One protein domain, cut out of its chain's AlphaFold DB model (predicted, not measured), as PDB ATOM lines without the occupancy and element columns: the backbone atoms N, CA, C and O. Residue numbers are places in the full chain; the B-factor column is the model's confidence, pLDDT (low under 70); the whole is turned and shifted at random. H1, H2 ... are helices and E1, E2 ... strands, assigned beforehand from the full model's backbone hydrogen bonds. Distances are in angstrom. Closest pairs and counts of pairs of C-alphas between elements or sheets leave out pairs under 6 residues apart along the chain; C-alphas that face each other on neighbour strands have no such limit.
ATOM      1  N   ILE A  84     285.065 116.639 257.782       76.62
ATOM      2  CA  ILE A  84     286.500 116.867 257.547       76.62
ATOM      3  C   ILE A  84     286.871 116.752 256.069       76.62
ATOM      4  O   ILE A  84     287.558 117.651 255.590       76.62
ATOM      5  N   PRO A  85     286.420 115.736 255.302       74.56
ATOM      6  CA  PRO A  85     286.723 115.665 253.873       74.56
ATOM      7  C   PRO A  85     286.269 116.914 253.111       74.56
ATOM      8  O   PRO A  85     287.007 117.427 252.273       74.56
ATOM      9  N   ALA A  86     285.080 117.435 253.433       74.94
ATOM     10  CA  ALA A  86     284.564 118.658 252.826       74.94
ATOM     11  C   ALA A  86     285.388 119.886 253.244       74.94
ATOM     12  O   ALA A  86     285.744 120.700 252.393       74.94
ATOM     13  N   ALA A  87     285.741 119.989 254.528       76.75
ATOM     14  CA  ALA A  87     286.552 121.083 255.045       76.75
ATOM     15  C   ALA A  87     287.955 121.111 254.424       76.75
ATOM     16  O   ALA A  87     288.365 122.170 253.967       76.75
ATOM     17  N   VAL A  88     288.665 119.977 254.331       75.94
ATOM     18  CA  VAL A  88     289.998 119.909 253.693       75.94
ATOM     19  C   VAL A  88     289.933 120.411 252.254       75.94
ATOM     20  O   VAL A  88     290.710 121.285 251.874       75.94
ATOM     21  N   VAL A  89     289.002 119.879 251.457       75.56
ATOM     22  CA  VAL A  89     288.881 120.254 250.042       75.56
ATOM     23  C   VAL A  89     288.539 121.736 249.909       75.56
ATOM     24  O   VAL A  89     289.179 122.431 249.124       75.56
ATOM     25  N   ALA A  90     287.588 122.235 250.702       77.44
ATOM     26  CA  ALA A  90     287.201 123.640 250.684       77.44
ATOM     27  C   ALA A  90     288.357 124.562 251.099       77.44
ATOM     28  O   ALA A  90     288.659 125.507 250.379       77.44
ATOM     29  N   LEU A  91     289.040 124.272 252.209       75.38
ATOM     30  CA  LEU A  91     290.161 125.073 252.715       75.38
ATOM     31  C   LEU A  91     291.310 125.122 251.704       75.38
ATOM     32  O   LEU A  91     291.771 126.206 251.357       75.38
ATOM     33  N   VAL A  92     291.746 123.979 251.174       72.12
ATOM     34  CA  VAL A  92     292.891 123.964 250.254       72.12
ATOM     35  C   VAL A  92     292.539 124.607 248.910       72.12
ATOM     36  O   VAL A  92     293.333 125.396 248.405       72.12
ATOM     37  N   MET A  93     291.351 124.351 248.351       69.81
ATOM     38  CA  MET A  93     290.934 124.964 247.081       69.81
ATOM     39  C   MET A  93     290.716 126.471 247.211       69.81
ATOM     40  O   MET A  93     291.211 127.233 246.387       69.81
ATOM     41  N   VAL A  94     289.998 126.917 248.247       74.31
ATOM     42  CA  VAL A  94     289.728 128.346 248.462       74.31
ATOM     43  C   VAL A  94     291.025 129.085 248.783       74.31
ATOM     44  O   VAL A  94     291.273 130.135 248.194       74.31
ATOM     45  N   GLY A  95     291.885 128.524 249.639       65.56
ATOM     46  CA  GLY A  95     293.202 129.087 249.944       65.56
ATOM     47  C   GLY A  95     294.108 129.176 248.713       65.56
ATOM     48  O   GLY A  95     294.760 130.193 248.504       65.56
ATOM     49  N   ALA A  96     294.105 128.159 247.848       66.00
ATOM     50  CA  ALA A  96     294.885 128.179 246.612       66.00
ATOM     51  C   ALA A  96     294.333 129.173 245.574       66.00
ATOM     52  O   ALA A  96     295.107 129.752 244.818       66.00
ATOM     53  N   LEU A  97     293.015 129.393 245.539       66.31
ATOM     54  CA  LEU A  97     292.364 130.300 244.590       66.31
ATOM     55  C   LEU A  97     292.501 131.779 244.981       66.31
ATOM     56  O   LEU A  97     292.510 132.656 244.123       66.31
ATOM     57  N   THR A  98     292.600 132.070 246.278       62.19
ATOM     58  CA  THR A  98     292.545 133.438 246.809       62.19
ATOM     59  C   THR A  98     293.927 134.001 247.123       62.19
ATOM     60  O   THR A  98     294.149 134.469 248.220       62.19
ATOM     61  N   TRP A  99     294.864 134.044 246.171       62.22
ATOM     62  CA  TRP A  99     296.225 134.604 246.372       62.22
ATOM     63  C   TRP A  99     296.299 136.133 246.600       62.22
ATOM     64  O   TRP A  99     297.363 136.744 246.516       62.22
ATOM     65  N   VAL A 100     295.169 136.770 246.897       56.81
ATOM     66  CA  VAL A 100     295.070 138.195 247.211       56.81
ATOM     67  C   VAL A 100     295.078 138.311 248.745       56.81
ATOM     68  O   VAL A 100     294.092 137.952 249.378       56.81
ATOM     69  N   PHE A 101     296.184 138.801 249.331       58.22
ATOM     70  CA  PHE A 101     296.500 138.933 250.781       58.22
ATOM     71  C   PHE A 101     297.160 137.719 251.472       58.22
ATOM     72  O   PHE A 101     297.309 136.659 250.891       58.22
ATOM     73  N   TYR A 102     297.618 137.886 252.724       60.56
ATOM     74  CA  TYR A 102     298.288 136.844 253.534       60.56
ATOM     75  C   TYR A 102     297.339 135.747 254.065       60.56
ATOM     76  O   TYR A 102     297.776 134.659 254.438       60.56
ATOM     77  N   LEU A 103     296.034 136.023 254.086       60.94
ATOM     78  CA  LEU A 103     294.956 135.116 254.504       60.94
ATOM     79  C   LEU A 103     294.947 133.730 253.804       60.94
ATOM     80  O   LEU A 103     294.871 132.728 254.516       60.94
ATOM     81  N   PRO A 104     295.084 133.604 252.469       64.75
ATOM     82  CA  PRO A 104     295.189 132.323 251.750       64.75
ATOM     83  C   PRO A 104     296.272 131.368 252.247       64.75
ATOM     84  O   PRO A 104     296.050 130.159 252.252       64.75
ATOM     85  N   ILE A 105     297.428 131.875 252.687       69.00
ATOM     86  CA  ILE A 105     298.529 131.026 253.166       69.00
ATOM     87  C   ILE A 105     298.117 130.320 254.460       69.00
ATOM     88  O   ILE A 105     298.356 129.124 254.618       69.00
ATOM     89  N   LEU A 106     297.445 131.039 255.364       72.38
ATOM     90  CA  LEU A 106     296.932 130.473 256.612       72.38
ATOM     91  C   LEU A 106     295.826 129.446 256.352       72.38
ATOM     92  O   LEU A 106     295.802 128.396 256.989       72.38
ATOM     93  N   VAL A 107     294.945 129.722 255.391       72.50
ATOM     94  CA  VAL A 107     293.856 128.822 254.976       72.50
ATOM     95  C   VAL A 107     294.419 127.541 254.342       72.50
ATOM     96  O   VAL A 107     293.976 126.440 254.675       72.50
ATOM     97  N   LEU A 108     295.449 127.657 253.498       72.44
ATOM     98  CA  LEU A 108     296.140 126.519 252.893       72.44
ATOM     99  C   LEU A 108     296.888 125.690 253.943       72.44
ATOM    100  O   LEU A 108     296.738 124.469 253.975       72.44
ATOM    101  N   LEU A 109     297.629 126.338 254.846       75.44
ATOM    102  CA  LEU A 109     298.298 125.669 255.965       75.44
ATOM    103  C   LEU A 109     297.300 124.943 256.863       75.44
ATOM    104  O   LEU A 109     297.534 123.789 257.209       75.44
ATOM    105  N   ALA A 110     296.171 125.570 257.196       75.81
ATOM    106  CA  ALA A 110     295.124 124.935 257.986       75.81
ATOM    107  C   ALA A 110     294.568 123.688 257.277       75.81
ATOM    108  O   ALA A 110     294.430 122.643 257.910       75.81
ATOM    109  N   GLY A 111     294.329 123.757 255.963       74.81
ATOM    110  CA  GLY A 111     293.908 122.608 255.157       74.81
ATOM    111  C   GLY A 111     294.938 121.471 255.134       74.81
ATOM    112  O   GLY A 111     294.570 120.308 255.305       74.81
ATOM    113  N   VAL A 112     296.230 121.791 254.997       78.12
ATOM    114  CA  VAL A 112     297.328 120.808 255.037       78.12
ATOM    115  C   VAL A 112     297.450 120.180 256.424       78.12
ATOM    116  O   VAL A 112     297.529 118.958 256.538       78.12
ATOM    117  N   VAL A 113     297.404 120.977 257.490       80.62
ATOM    118  CA  VAL A 113     297.440 120.478 258.872       80.62
ATOM    119  C   VAL A 113     296.267 119.532 259.133       80.62
ATOM    120  O   VAL A 113     296.463 118.464 259.711       80.62
ATOM    121  N   LEU A 114     295.066 119.868 258.653       76.44
ATOM    122  CA  LEU A 114     293.882 119.019 258.789       76.44
ATOM    123  C   LEU A 114     294.019 117.707 257.991       76.44
ATOM    124  O   LEU A 114     293.680 116.636 258.497       76.44
ATOM    125  N   LEU A 115     294.569 117.769 256.771       78.94
ATOM    126  CA  LEU A 115     294.838 116.600 255.924       78.94
ATOM    127  C   LEU A 115     295.833 115.641 256.589       78.94
ATOM    128  O   LEU A 115     295.615 114.428 256.623       78.94
ATOM    129  N   TRP A 116     296.923 116.176 257.135       80.50
ATOM    130  CA  TRP A 116     297.957 115.376 257.783       80.50
ATOM    131  C   TRP A 116     297.520 114.848 259.151       80.50
ATOM    132  O   TRP A 116     297.858 113.710 259.482       80.50
ATOM    133  N   GLY A 117     296.707 115.609 259.888       73.62
ATOM    134  CA  GLY A 117     296.131 115.209 261.174       73.62
ATOM    135  C   GLY A 117     294.994 114.185 261.079       73.62
ATOM    136  O   GLY A 117     294.695 113.512 262.063       73.62
ATOM    137  N   SER A 118     294.364 114.018 259.914       73.19
ATOM    138  CA  SER A 118     293.293 113.032 259.749       73.19
ATOM    139  C   SER A 118     293.830 111.624 259.473       73.19
ATOM    140  O   SER A 118     294.764 111.429 258.691       73.19
ATOM    141  N   ALA A 119     293.209 110.615 260.086       70.75
ATOM    142  CA  ALA A 119     293.487 109.201 259.820       70.75
ATOM    143  C   ALA A 119     292.687 108.629 258.635       70.75
ATOM    144  O   ALA A 119     292.831 107.454 258.312       70.75
ATOM    145  N   LEU A 120     291.869 109.453 257.971       70.62
ATOM    146  CA  LEU A 120     291.011 109.029 256.860       70.62
ATOM    147  C   LEU A 120     291.803 108.625 255.606       70.62
ATOM    148  O   LEU A 120     291.278 107.910 254.753       70.62
ATOM    149  N   TRP A 121     293.060 109.059 255.477       74.62
ATOM    150  CA  TRP A 121     293.866 108.877 254.268       74.62
ATOM    151  C   TRP A 121     295.216 108.224 254.549       74.62
ATOM    152  O   TRP A 121     295.869 108.487 255.561       74.62
ATOM    153  N   THR A 122     295.653 107.397 253.604       80.56
ATOM    154  CA  THR A 122     296.989 106.794 253.601       80.56
ATOM    155  C   THR A 122     298.070 107.860 253.365       80.56
ATOM    156  O   THR A 122     297.786 108.908 252.779       80.56
ATOM    157  N   PRO A 123     299.333 107.615 253.758       78.94
ATOM    158  CA  PRO A 123     300.424 108.573 253.547       78.94
ATOM    159  C   PRO A 123     300.595 108.999 252.079       78.94
ATOM    160  O   PRO A 123     300.844 110.170 251.802       78.94
ATOM    161  N   GLY A 124     300.383 108.080 251.128       75.56
ATOM    162  CA  GLY A 124     300.438 108.388 249.693       75.56
ATOM    163  C   GLY A 124     299.300 109.300 249.219       75.56
ATOM    164  O   GLY A 124     299.519 110.198 248.408       75.56
ATOM    165  N   GLU A 125     298.096 109.133 249.768       78.12
ATOM    166  CA  GLU A 125     296.947 110.007 249.493       78.12
ATOM    167  C   GLU A 125     297.144 111.409 250.087       78.12
ATOM    168  O   GLU A 125     296.759 112.396 249.463       78.12
ATOM    169  N   LYS A 126     297.803 111.518 251.248       78.81
ATOM    170  CA  LYS A 126     298.172 112.808 251.855       78.81
ATOM    171  C   LYS A 126     299.198 113.563 251.011       78.81
ATOM    172  O   LYS A 126     299.070 114.776 250.832       78.81
ATOM    173  N   LEU A 127     300.179 112.852 250.451       82.81
ATOM    174  CA  LEU A 127     301.176 113.438 249.554       82.81
ATOM    175  C   LEU A 127     300.526 113.938 248.255       82.81
ATOM    176  O   LEU A 127     300.715 115.092 247.879       82.81
ATOM    177  N   LEU A 128     299.697 113.099 247.622       79.69
ATOM    178  CA  LEU A 128     298.920 113.479 246.439       79.69
ATOM    179  C   LEU A 128     298.006 114.668 246.730       79.69
ATOM    180  O   LEU A 128     297.934 115.585 245.922       79.69
ATOM    181  N   GLY A 129     297.348 114.686 247.888       75.69
ATOM    182  CA  GLY A 129     296.484 115.792 248.279       75.69
ATOM    183  C   GLY A 129     297.245 117.100 248.451       75.69
ATOM    184  O   GLY A 129     296.819 118.125 247.936       75.69
ATOM    185  N   THR A 130     298.409 117.059 249.098       80.69
ATOM    186  CA  THR A 130     299.245 118.251 249.312       80.69
ATOM    187  C   THR A 130     299.824 118.785 247.998       80.69
ATOM    188  O   THR A 130     299.981 119.993 247.854       80.69
ATOM    189  N   LEU A 131     300.120 117.910 247.031       80.06
ATOM    190  CA  LEU A 131     300.737 118.296 245.762       80.06
ATOM    191  C   LEU A 131     299.711 118.708 244.694       80.06
ATOM    192  O   LEU A 131     299.919 119.694 243.993       80.06
ATOM    193  N   LEU A 132     298.610 117.963 244.555       80.75
ATOM    194  CA  LEU A 132     297.646 118.164 243.469       80.75
ATOM    195  C   LEU A 132     296.519 119.135 243.835       80.75
ATOM    196  O   LEU A 132     296.062 119.844 242.944       80.75
ATOM    197  N   LEU A 133     296.058 119.224 245.093       77.62
ATOM    198  CA  LEU A 133     294.973 120.169 245.419       77.62
ATOM    199  C   LEU A 133     295.356 121.645 245.224       77.62
ATOM    200  O   LEU A 133     294.481 122.404 244.818       77.62
ATOM    201  N   PRO A 134     296.602 122.091 245.474       79.19
ATOM    202  CA  PRO A 134     296.980 123.474 245.186       79.19
ATOM    203  C   PRO A 134     297.139 123.762 243.688       79.19
ATOM    204  O   PRO A 134     297.124 124.927 243.291       79.19
ATOM    205  N   ALA A 135     297.288 122.729 242.849       78.44
ATOM    206  CA  ALA A 135     297.634 122.869 241.435       78.44
ATOM    207  C   ALA A 135     296.674 123.769 240.626       78.44
ATOM    208  O   ALA A 135     297.175 124.579 239.847       78.44
ATOM    209  N   PRO A 136     295.337 123.732 240.815       75.62
ATOM    210  CA  PRO A 136     294.425 124.641 240.120       75.62
ATOM    211  C   PRO A 136     294.630 126.112 240.507       75.62
ATOM    212  O   PRO A 136     294.553 126.988 239.649       75.62
ATOM    213  N   GLY A 137     294.918 126.388 241.783       75.44
ATOM    214  CA  GLY A 137     295.200 127.745 242.255       75.44
ATOM    215  C   GLY A 137     296.535 128.273 241.733       75.44
ATOM    216  O   GLY A 137     296.604 129.389 241.225       75.44
ATOM    217  N   VAL A 138     297.573 127.429 241.749       78.12
ATOM    218  CA  VAL A 138     298.883 127.744 241.154       78.12
ATOM    219  C   VAL A 138     298.757 127.995 239.650       78.12
ATOM    220  O   VAL A 138     299.346 128.944 239.139       78.12
ATOM    221  N   ALA A 139     297.958 127.192 238.942       78.50
ATOM    222  CA  ALA A 139     297.711 127.369 237.516       78.50
ATOM    223  C   ALA A 139     297.014 128.705 237.212       78.50
ATOM    224  O   ALA A 139     297.429 129.435 236.314       78.50
ATOM    225  N   LEU A 140     295.991 129.067 237.987       79.50
ATOM    226  CA  LEU A 140     295.309 130.354 237.841       79.50
ATOM    227  C   LEU A 140     296.224 131.542 238.139       79.50
ATOM    228  O   LEU A 140     296.179 132.540 237.421       79.50
ATOM    229  N   TRP A 141     297.084 131.435 239.151       78.75
ATOM    230  CA  TRP A 141     298.070 132.472 239.438       78.75
ATOM    231  C   TRP A 141     299.099 132.610 238.310       78.75
ATOM    232  O   TRP A 141     299.358 133.723 237.854       78.75
ATOM    233  N   ALA A 142     299.628 131.494 237.805       77.88
ATOM    234  CA  ALA A 142     300.561 131.484 236.680       77.88
ATOM    235  C   ALA A 142     299.939 132.091 235.411       77.88
ATOM    236  O   ALA A 142     300.599 132.870 234.729       77.88
ATOM    237  N   LEU A 143     298.659 131.811 235.136       78.25
ATOM    238  CA  LEU A 143     297.897 132.464 234.065       78.25
ATOM    239  C   LEU A 143     297.778 133.975 234.274       78.25
ATOM    240  O   LEU A 143     297.967 134.736 233.330       78.25
ATOM    241  N   GLY A 144     297.490 134.410 235.502       75.25
ATOM    242  CA  GLY A 144     297.438 135.828 235.849       75.25
ATOM    243  C   GLY A 144     298.774 136.529 235.599       75.25
ATOM    244  O   GLY A 144     298.812 137.549 234.920       75.25
ATOM    245  N   VAL A 145     299.883 135.963 236.081       75.31
ATOM    246  CA  VAL A 145     301.234 136.516 235.877       75.31
ATOM    247  C   VAL A 145     301.626 136.520 234.400       75.31
ATOM    248  O   VAL A 145     302.167 137.514 233.915       75.31
ATOM    249  N   ALA A 146     301.330 135.445 233.669       72.75
ATOM    250  CA  ALA A 146     301.570 135.377 232.232       72.75
ATOM    251  C   ALA A 146     300.814 136.495 231.500       72.75
ATOM    252  O   ALA A 146     301.428 137.253 230.758       72.75
ATOM    253  N   ALA A 147     299.526 136.695 231.799       71.81
ATOM    254  CA  ALA A 147     298.721 137.756 231.192       71.81
ATOM    255  C   ALA A 147     299.270 139.175 231.450       71.81
ATOM    256  O   ALA A 147     299.096 140.057 230.612       71.81
ATOM    257  N   PHE A 148     299.951 139.400 232.579       68.69
ATOM    258  CA  PHE A 148     300.620 140.674 232.876       68.69
ATOM    259  C   PHE A 148     301.984 140.836 232.189       68.69
ATOM    260  O   PHE A 148     302.414 141.963 231.958       68.69
ATOM    261  N   THR A 149     302.683 139.741 231.884       67.56
ATOM    262  CA  THR A 149     304.069 139.757 231.373       67.56
ATOM    263  C   THR A 149     304.169 139.576 229.860       67.56
ATOM    264  O   THR A 149     305.208 139.881 229.284       67.56
ATOM    265  N   THR A 150     303.096 139.147 229.190       65.19
ATOM    266  CA  THR A 150     303.031 139.004 227.725       65.19
ATOM    267  C   THR A 150     302.750 140.309 226.980       65.19
ATOM    268  O   THR A 150     302.432 140.264 225.795       65.19
ATOM    269  N   ALA A 151     302.817 141.465 227.645       66.25
ATOM    270  CA  ALA A 151     302.653 142.744 226.969       66.25
ATOM    271  C   ALA A 151     303.800 142.946 225.965       66.25
ATOM    272  O   ALA A 151     304.971 142.984 226.342       66.25
ATOM    273  N   GLU A 152     303.458 143.049 224.683       75.81
ATOM    274  CA  GLU A 152     304.392 143.465 223.643       75.81
ATOM    275  C   GLU A 152     304.616 144.977 223.755       75.81
ATOM    276  O   GLU A 152     303.664 145.759 223.808       75.81
ATOM    277  N   VAL A 153     305.880 145.396 223.843       78.56
ATOM    278  CA  VAL A 153     306.238 146.816 223.834       78.56
ATOM    279  C   VAL A 153     306.789 147.127 222.455       78.56
ATOM    280  O   VAL A 153     307.868 146.661 222.094       78.56
ATOM    281  N   CYS A 154     306.025 147.886 221.675       85.12
ATOM    282  CA  CYS A 154     306.449 148.342 220.360       85.12
ATOM    283  C   CYS A 154     307.006 149.757 220.469       85.12
ATOM    284  O   CYS A 154     306.279 150.697 220.797       85.12
ATOM    285  N   GLU A 155     308.298 149.894 220.195       85.50
ATOM    286  CA  GLU A 155     308.955 151.183 220.039       85.50
ATOM    287  C   GLU A 155     308.970 151.537 218.548       85.50
ATOM    288  O   GLU A 155     309.211 150.693 217.684       85.50
ATOM    289  N   SER A 156     308.598 152.777 218.232       83.94
ATOM    290  CA  SER A 156     308.638 153.300 216.866       83.94
ATOM    291  C   SER A 156     309.699 154.380 216.813       83.94
ATOM    292  O   SER A 156     309.511 155.452 217.390       83.94
ATOM    293  N   GLU A 157     310.802 154.095 216.131       79.38
ATOM    294  CA  GLU A 157     311.858 155.072 215.897       79.38
ATOM    295  C   GLU A 157     311.693 155.651 214.487       79.38
ATOM    296  O   GLU A 157     311.529 154.928 213.501       79.38
ATOM    297  N   SER A 158     311.687 156.981 214.382       72.25
ATOM    298  CA  SER A 158     311.720 157.670 213.093       72.25
ATOM    299  C   SER A 158     313.164 158.011 212.757       72.25
ATOM    300  O   SER A 158     313.775 158.840 213.434       72.25
ATOM    301  N   VAL A 159     313.696 157.405 211.701       73.19
ATOM    302  CA  VAL A 159     315.048 157.708 211.222       73.19
ATOM    303  C   VAL A 159     315.055 159.114 210.616       73.19
ATOM    304  O   VAL A 159     314.157 159.478 209.855       73.19
ATOM    305  N   ALA A 160     316.049 159.930 210.975       66.12
ATOM    306  CA  ALA A 160     316.183 161.280 210.438       66.12
ATOM    307  C   ALA A 160     316.415 161.234 208.918       66.12
ATOM    308  O   ALA A 160     317.344 160.582 208.444       66.12
ATOM    309  N   VAL A 161     315.575 161.949 208.167       66.25
ATOM    310  CA  VAL A 161     315.675 162.084 206.709       66.25
ATOM    311  C   VAL A 161     316.355 163.403 206.352       66.25
ATOM    312  O   VAL A 161     316.114 164.436 206.981       66.25
ATOM    313  N   GLU A 162     317.219 163.365 205.338       73.62
ATOM    314  CA  GLU A 162     317.941 164.528 204.829       73.62
ATOM    315  C   GLU A 162     316.972 165.529 204.167       73.62
ATOM    316  O   GLU A 162     316.130 165.159 203.341       73.62
ATOM    317  N   VAL A 163     317.072 166.811 204.543       69.56
ATOM    318  CA  VAL A 163     316.157 167.873 204.090       69.56
ATOM    319  C   VAL A 163     316.295 168.079 202.578       69.56
ATOM    320  O   VAL A 163     317.321 168.569 202.113       69.56
ATOM    321  N   GLY A 164     315.241 167.749 201.821       72.56
ATOM    322  CA  GLY A 164     315.177 167.917 200.360       72.56
ATOM    323  C   GLY A 164     315.029 166.621 199.557       72.56
ATOM    324  O   GLY A 164     314.985 166.684 198.331       72.56
ATOM    325  N   SER A 165     314.938 165.465 200.219       70.38
ATOM    326  CA  SER A 165     314.544 164.201 199.588       70.38
ATOM    327  C   SER A 165     313.012 164.085 199.512       70.38
ATOM    328  O   SER A 165     312.315 164.390 200.478       70.38
ATOM    329  N   ASP A 166     312.471 163.652 198.367       70.88
ATOM    330  CA  ASP A 166     311.028 163.394 198.155       70.88
ATOM    331  C   ASP A 166     310.559 162.063 198.799       70.88
ATOM    332  O   ASP A 166     309.485 161.542 198.488       70.88
ATOM    333  N   GLU A 167     311.364 161.477 199.689       70.62
ATOM    334  CA  GLU A 167     311.089 160.188 200.323       70.62
ATOM    335  C   GLU A 167     310.372 160.369 201.667       70.62
ATOM    336  O   GLU A 167     310.772 161.153 202.528       70.62
ATOM    337  N   THR A 168     309.292 159.613 201.876       72.38
ATOM    338  CA  THR A 168     308.648 159.511 203.189       72.38
ATOM    339  C   THR A 168     309.569 158.761 204.154       72.38
ATOM    340  O   THR A 168     310.015 157.669 203.789       72.38
ATOM    341  N   PRO A 169     309.825 159.278 205.373       67.19
ATOM    342  CA  PRO A 169     310.694 158.608 206.335       67.19
ATOM    343  C   PRO A 169     310.197 157.183 206.602       67.19
ATOM    344  O   PRO A 169     309.024 157.016 206.955       67.19
ATOM    345  N   PRO A 170     311.049 156.152 206.445       73.38
ATOM    346  CA  PRO A 170     310.691 154.814 206.872       73.38
ATOM    347  C   PRO A 170     310.538 154.827 208.395       73.38
ATOM    348  O   PRO A 170     311.437 155.244 209.125       73.38
ATOM    349  N   VAL A 171     309.368 154.406 208.869       74.75
ATOM    350  CA  VAL A 171     309.132 154.167 210.293       74.75
ATOM    351  C   VAL A 171     309.529 152.724 210.561       74.75
ATOM    352  O   VAL A 171     308.897 151.807 210.034       74.75
ATOM    353  N   GLU A 172     310.587 152.520 211.340       79.50
ATOM    354  CA  GLU A 172     310.983 151.188 211.783       79.50
ATOM    355  C   GLU A 172     310.298 150.910 213.124       79.50
ATOM    356  O   GLU A 172     310.481 151.633 214.105       79.50
ATOM    357  N   THR A 173     309.436 149.894 213.147       84.12
ATOM    358  CA  THR A 173     308.758 149.457 214.369       84.12
ATOM    359  C   THR A 173     309.442 148.203 214.884       84.12
ATOM    360  O   THR A 173     309.372 147.147 214.251       84.12
ATOM    361  N   THR A 174     310.074 148.304 216.049       82.31
ATOM    362  CA  THR A 174     310.663 147.170 216.761       82.31
ATOM    363  C   THR A 174     309.782 146.833 217.958       82.31
ATOM    364  O   THR A 174     309.657 147.586 218.923       82.31
ATOM    365  N   CYS A 175     309.113 145.684 217.887       83.38
ATOM    366  CA  CYS A 175     308.376 145.145 219.023       83.38
ATOM    367  C   CYS A 175     309.294 144.212 219.811       83.38
ATOM    368  O   CYS A 175     309.839 143.248 219.269       83.38
ATOM    369  N   THR A 176     309.470 144.517 221.094       77.44
ATOM    370  CA  THR A 176     310.281 143.730 222.021       77.44
ATOM    371  C   THR A 176     309.352 143.064 223.031       77.44
ATOM    372  O   THR A 176     308.553 143.732 223.690       77.44
ATOM    373  N   GLY A 177     309.446 141.740 223.152       70.44
ATOM    374  CA  GLY A 177     308.570 140.935 224.009       70.44
ATOM    375  C   GLY A 177     307.588 140.057 223.226       70.44
ATOM    376  O   GLY A 177     307.626 140.003 222.001       70.44
ATOM    377  N   GLY A 178     306.734 139.340 223.963       66.06
ATOM    378  CA  GLY A 178     305.806 138.339 223.426       66.06
ATOM    379  C   GLY A 178     306.363 136.910 223.485       66.06
ATOM    380  O   GLY A 178     307.497 136.644 223.095       66.06
ATOM    381  N   LEU A 179     305.561 135.975 224.003       61.09
ATOM    382  CA  LEU A 179     305.890 134.544 224.005       61.09
ATOM    383  C   LEU A 179     305.640 133.952 222.615       61.09
ATOM    384  O   LEU A 179     304.636 134.272 221.971       61.09
ATOM    385  N   ALA A 180     306.501 133.036 222.168       64.75
ATOM    386  CA  ALA A 180     306.277 132.344 220.904       64.75
ATOM    387  C   ALA A 180     304.970 131.526 220.958       64.75
ATOM    388  O   ALA A 180     304.606 130.964 221.992       64.75
ATOM    389  N   VAL A 181     304.253 131.411 219.832       62.31
ATOM    390  CA  VAL A 181     302.960 130.691 219.763       62.31
ATOM    391  C   VAL A 181     303.065 129.267 220.328       62.31
ATOM    392  O   VAL A 181     302.165 128.805 221.025       62.31
ATOM    393  N   TRP A 182     304.181 128.579 220.081       55.88
ATOM    394  CA  TRP A 182     304.409 127.217 220.566       55.88
ATOM    395  C   TRP A 182     304.643 127.144 222.086       55.88
ATOM    396  O   TRP A 182     304.191 126.188 222.714       55.88
ATOM    397  N   GLU A 183     305.261 128.160 222.698       69.00
ATOM    398  CA  GLU A 183     305.437 128.242 224.157       69.00
ATOM    399  C   GLU A 183     304.090 128.426 224.857       69.00
ATOM    400  O   GLU A 183     303.810 127.748 225.844       69.00
ATOM    401  N   ASN A 184     303.210 129.257 224.287       68.88
ATOM    402  CA  ASN A 184     301.853 129.468 224.793       68.88
ATOM    403  C   ASN A 184     301.007 128.189 224.764       68.88
ATOM    404  O   ASN A 184     300.280 127.907 225.717       68.88
ATOM    405  N   VAL A 185     301.103 127.387 223.699       75.00
ATOM    406  CA  VAL A 185     300.348 126.128 223.579       75.00
ATOM    407  C   VAL A 185     300.801 125.102 224.620       75.00
ATOM    408  O   VAL A 185     299.959 124.488 225.280       75.00
ATOM    409  N   VAL A 186     302.115 124.941 224.815       80.69
ATOM    410  CA  VAL A 186     302.668 124.012 225.815       80.69
ATOM    411  C   VAL A 186     302.285 124.447 227.230       80.69
ATOM    412  O   VAL A 186     301.786 123.626 228.002       80.69
ATOM    413  N   TRP A 187     302.443 125.733 227.556       75.88
ATOM    414  CA  TRP A 187     302.070 126.269 228.867       75.88
ATOM    415  C   TRP A 187     300.578 126.109 229.150       75.88
ATOM    416  O   TRP A 187     300.198 125.620 230.214       75.88
ATOM    417  N   THR A 188     299.726 126.447 228.180       76.06
ATOM    418  CA  THR A 188     298.270 126.308 228.313       76.06
ATOM    419  C   THR A 188     297.874 124.850 228.535       76.06
ATOM    420  O   THR A 188     297.076 124.557 229.424       76.06
ATOM    421  N   GLY A 189     298.468 123.915 227.787       82.06
ATOM    422  CA  GLY A 189     298.226 122.483 227.969       82.06
ATOM    423  C   GLY A 189     298.612 121.988 229.366       82.06
ATOM    424  O   GLY A 189     297.855 121.243 229.990       82.06
ATOM    425  N   LEU A 190     299.750 122.447 229.891       84.81
ATOM    426  CA  LEU A 190     300.239 122.081 231.224       84.81
ATOM    427  C   LEU A 190     299.322 122.626 232.329       84.81
ATOM    428  O   LEU A 190     298.995 121.907 233.273       84.81
ATOM    429  N   LEU A 191     298.829 123.854 232.176       80.62
ATOM    430  CA  LEU A 191     297.872 124.471 233.099       80.62
ATOM    431  C   LEU A 191     296.541 123.723 233.128       80.62
ATOM    432  O   LEU A 191     296.025 123.422 234.205       80.62
ATOM    433  N   VAL A 192     296.008 123.364 231.959       82.00
ATOM    434  CA  VAL A 192     294.787 122.555 231.861       82.00
ATOM    435  C   VAL A 192     294.994 121.196 232.530       82.00
ATOM    436  O   VAL A 192     294.159 120.779 233.333       82.00
ATOM    437  N   ALA A 193     296.121 120.528 232.275       82.06
ATOM    438  CA  ALA A 193     296.448 119.258 232.914       82.06
ATOM    439  C   ALA A 193     296.551 119.388 234.445       82.06
ATOM    440  O   ALA A 193     296.025 118.537 235.161       82.06
ATOM    441  N   ALA A 194     297.161 120.463 234.953       78.44
ATOM    442  CA  ALA A 194     297.278 120.741 236.383       78.44
ATOM    443  C   ALA A 194     295.909 120.972 237.046       78.44
ATOM    444  O   ALA A 194     295.633 120.409 238.107       78.44
ATOM    445  N   VAL A 195     295.023 121.737 236.399       78.56
ATOM    446  CA  VAL A 195     293.646 121.956 236.872       78.56
ATOM    447  C   VAL A 195     292.878 120.636 236.912       78.56
ATOM    448  O   VAL A 195     292.283 120.302 237.937       78.56
ATOM    449  N   VAL A 196     292.922 119.854 235.830       79.94
ATOM    450  CA  VAL A 196     292.238 118.555 235.750       79.94
ATOM    451  C   VAL A 196     292.770 117.597 236.815       79.94
ATOM    452  O   VAL A 196     291.977 116.988 237.532       79.94
ATOM    453  N   ALA A 197     294.091 117.498 236.978       78.38
ATOM    454  CA  ALA A 197     294.711 116.652 237.994       78.38
ATOM    455  C   ALA A 197     294.285 117.055 239.414       78.38
ATOM    456  O   ALA A 197     293.934 116.186 240.214       78.38
ATOM    457  N   GLY A 198     294.246 118.356 239.717       77.56
ATOM    458  CA  GLY A 198     293.801 118.860 241.015       77.56
ATOM    459  C   GLY A 198     292.329 118.568 241.304       77.56
ATOM    460  O   GLY A 198     291.999 118.078 242.384       77.56
ATOM    461  N   VAL A 199     291.446 118.776 240.324       78.31
ATOM    462  CA  VAL A 199     290.012 118.460 240.455       78.31
ATOM    463  C   VAL A 199     289.795 116.958 240.644       78.31
ATOM    464  O   VAL A 199     289.051 116.548 241.535       78.31
ATOM    465  N   VAL A 200     290.476 116.117 239.861       77.56
ATOM    466  CA  VAL A 200     290.398 114.655 239.996       77.56
ATOM    467  C   VAL A 200     290.890 114.212 241.373       77.56
ATOM    468  O   VAL A 200     290.215 113.419 242.033       77.56
ATOM    469  N   ALA A 201     292.017 114.748 241.850       75.56
ATOM    470  CA  ALA A 201     292.538 114.447 243.181       75.56
ATOM    471  C   ALA A 201     291.555 114.852 244.288       75.56
ATOM    472  O   ALA A 201     291.299 114.054 245.190       75.56
ATOM    473  N   ALA A 202     290.945 116.037 244.191       75.44
ATOM    474  CA  ALA A 202     289.933 116.500 245.135       75.44
ATOM    475  C   ALA A 202     288.719 115.559 245.180       75.44
ATOM    476  O   ALA A 202     288.295 115.150 246.261       75.44
ATOM    477  N   VAL A 203     288.201 115.144 244.019       78.75
ATOM    478  CA  VAL A 203     287.068 114.207 243.930       78.75
ATOM    479  C   VAL A 203     287.427 112.841 244.515       78.75
ATOM    480  O   VAL A 203     286.639 112.269 245.270       78.75
ATOM    481  N   VAL A 204     288.608 112.304 244.200       78.44
ATOM    482  CA  VAL A 204     289.061 111.003 244.716       78.44
ATOM    483  C   VAL A 204     289.234 111.050 246.232       78.44
ATOM    484  O   VAL A 204     288.732 110.161 246.925       78.44
ATOM    485  N   LEU A 205     289.893 112.083 246.761       78.31
ATOM    486  CA  LEU A 205     290.114 112.243 248.198       78.31
ATOM    487  C   LEU A 205     288.809 112.461 248.957       78.31
ATOM    488  O   LEU A 205     288.632 111.861 250.017       78.31
ATOM    489  N   TYR A 206     287.881 113.238 248.395       77.19
ATOM    490  CA  TYR A 206     286.550 113.431 248.959       77.19
ATOM    491  C   TYR A 206     285.776 112.112 249.018       77.19
ATOM    492  O   TYR A 206     285.331 111.709 250.090       77.19
ATOM    493  N   ARG A 207     285.677 111.382 247.898       80.31
ATOM    494  CA  ARG A 207     284.939 110.108 247.841       80.31
ATOM    495  C   ARG A 207     285.525 109.057 248.778       80.31
ATOM    496  O   ARG A 207     284.772 108.387 249.476       80.31
ATOM    497  N   ARG A 208     286.854 108.924 248.816       79.75
ATOM    498  CA  ARG A 208     287.537 107.980 249.716       79.75
ATOM    499  C   ARG A 208     287.426 108.393 251.181       79.75
ATOM    500  O   ARG A 208     287.270 107.522 252.025       79.75
ATOM    501  N   GLY A 209     287.478 109.693 251.470       73.81
ATOM    502  CA  GLY A 209     287.289 110.224 252.818       73.81
ATOM    503  C   GLY A 209     285.874 109.972 253.337       73.81
ATOM    504  O   GLY A 209     285.720 109.470 254.441       73.81
ATOM    505  N   VAL A 210     284.849 110.232 252.521       74.62
ATOM    506  CA  VAL A 210     283.443 109.968 252.879       74.62
ATOM    507  C   VAL A 210     283.185 108.472 253.067       74.62
ATOM    508  O   VAL A 210     282.575 108.089 254.055       74.62
ATOM    509  N   ALA A 211     283.694 107.616 252.176       75.56
ATOM    510  CA  ALA A 211     283.506 106.165 252.276       75.56
ATOM    511  C   ALA A 211     284.178 105.523 253.505       75.56
ATOM    512  O   ALA A 211     283.820 104.410 253.864       75.56
ATOM    513  N   ARG A 212     285.169 106.190 254.111       71.94
ATOM    514  CA  ARG A 212     285.860 105.737 255.331       71.94
ATOM    515  C   ARG A 212     285.342 106.418 256.605       71.94
ATOM    516  O   ARG A 212     285.773 106.053 257.692       71.94
ATOM    517  N   ALA A 213     284.491 107.434 256.459       67.56
ATOM    518  CA  ALA A 213     283.867 108.164 257.561       67.56
ATOM    519  C   ALA A 213     282.428 107.691 257.856       67.56
ATOM    520  O   ALA A 213     281.871 108.086 258.880       67.56
ATOM    521  N   LEU A 214     281.835 106.906 256.946       61.12
ATOM    522  CA  LEU A 214     280.560 106.190 257.096       61.12
ATOM    523  C   LEU A 214     280.819 104.761 257.575       61.12
ATOM    524  O   LEU A 214     279.999 104.280 258.386       61.12
TER     525      LEU A 214
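AT A GLANCE: This is residues 84 to 214 of the 214 residues of an uncharacterized protein of Phytoactinopolyspora halotolerans (UniProt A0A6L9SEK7). A bundle of five mostly aligned helices makes one end of a long, thin domain, and a two-stranded hairpin, E1 and E2, runs out from it as an arm whose tip, residues 162 to 168, sticks out free. H4 follows H1 nearly in line, H2 folds back on H1, and long H5 returns from the arm along the bundle. The printed part has 131 residues, mostly helix, in the order H1 H2 H3 H4 E1 E2 H5; the sheet, E1 - E2, is antiparallel. It is extended, with a radius of gyration of the C-alphas of 24.3 A and spans of 90 by 30 by 18 A.

HOW THE PARTS SIT: Start at H1, residues 84 to 97, which forms a helical hairpin with H2, residues 103 to 117; their closest C-alphas, of Gly 95 and Pro 104, are 4.2 A apart. H3, residues 123 to 132, makes a helical hairpin with H2, touched by residues 112 to 116 of H2 alone (closest C-alphas Trp 116 and Lys 126, 6.5 A). H4, residues 135 to 149, touches H1 with residues 135 to 141 alone, the same way at a shallow tilt of 8 degrees; the closest C-alphas, Ala 96 and Gly 137, are 4.4 A apart. In the hairpin of E1, residues 153 to 158, and E2, residues 171 to 176, look for N 155 and O 174, 3.0 A apart. H5, residues 181 to 213, touches H4 with residues 191 to 199 alone, opposite ways at a shallow tilt of 24 degrees; C-alphas 136 and 195 are closest, 4.3 A. In all five helices every O i to N i+4 pair is within hydrogen-bond range.

IN THESE COORDINATES: Find C-alpha 84, where H1 begins, at (286.500, 116.867, 257.547). H5 runs 48.0 A to C-alpha 213 at (283.867, 108.164, 257.561).

THE WHOLE: The C-alphas of Gly 164 and Leu 214, farthest apart, are 90.7 A apart. The printed part has no cut; E1 to E2 is the long link. Confidence is under 70 at 29 residues, among them 95 to 105 and 178 to 184.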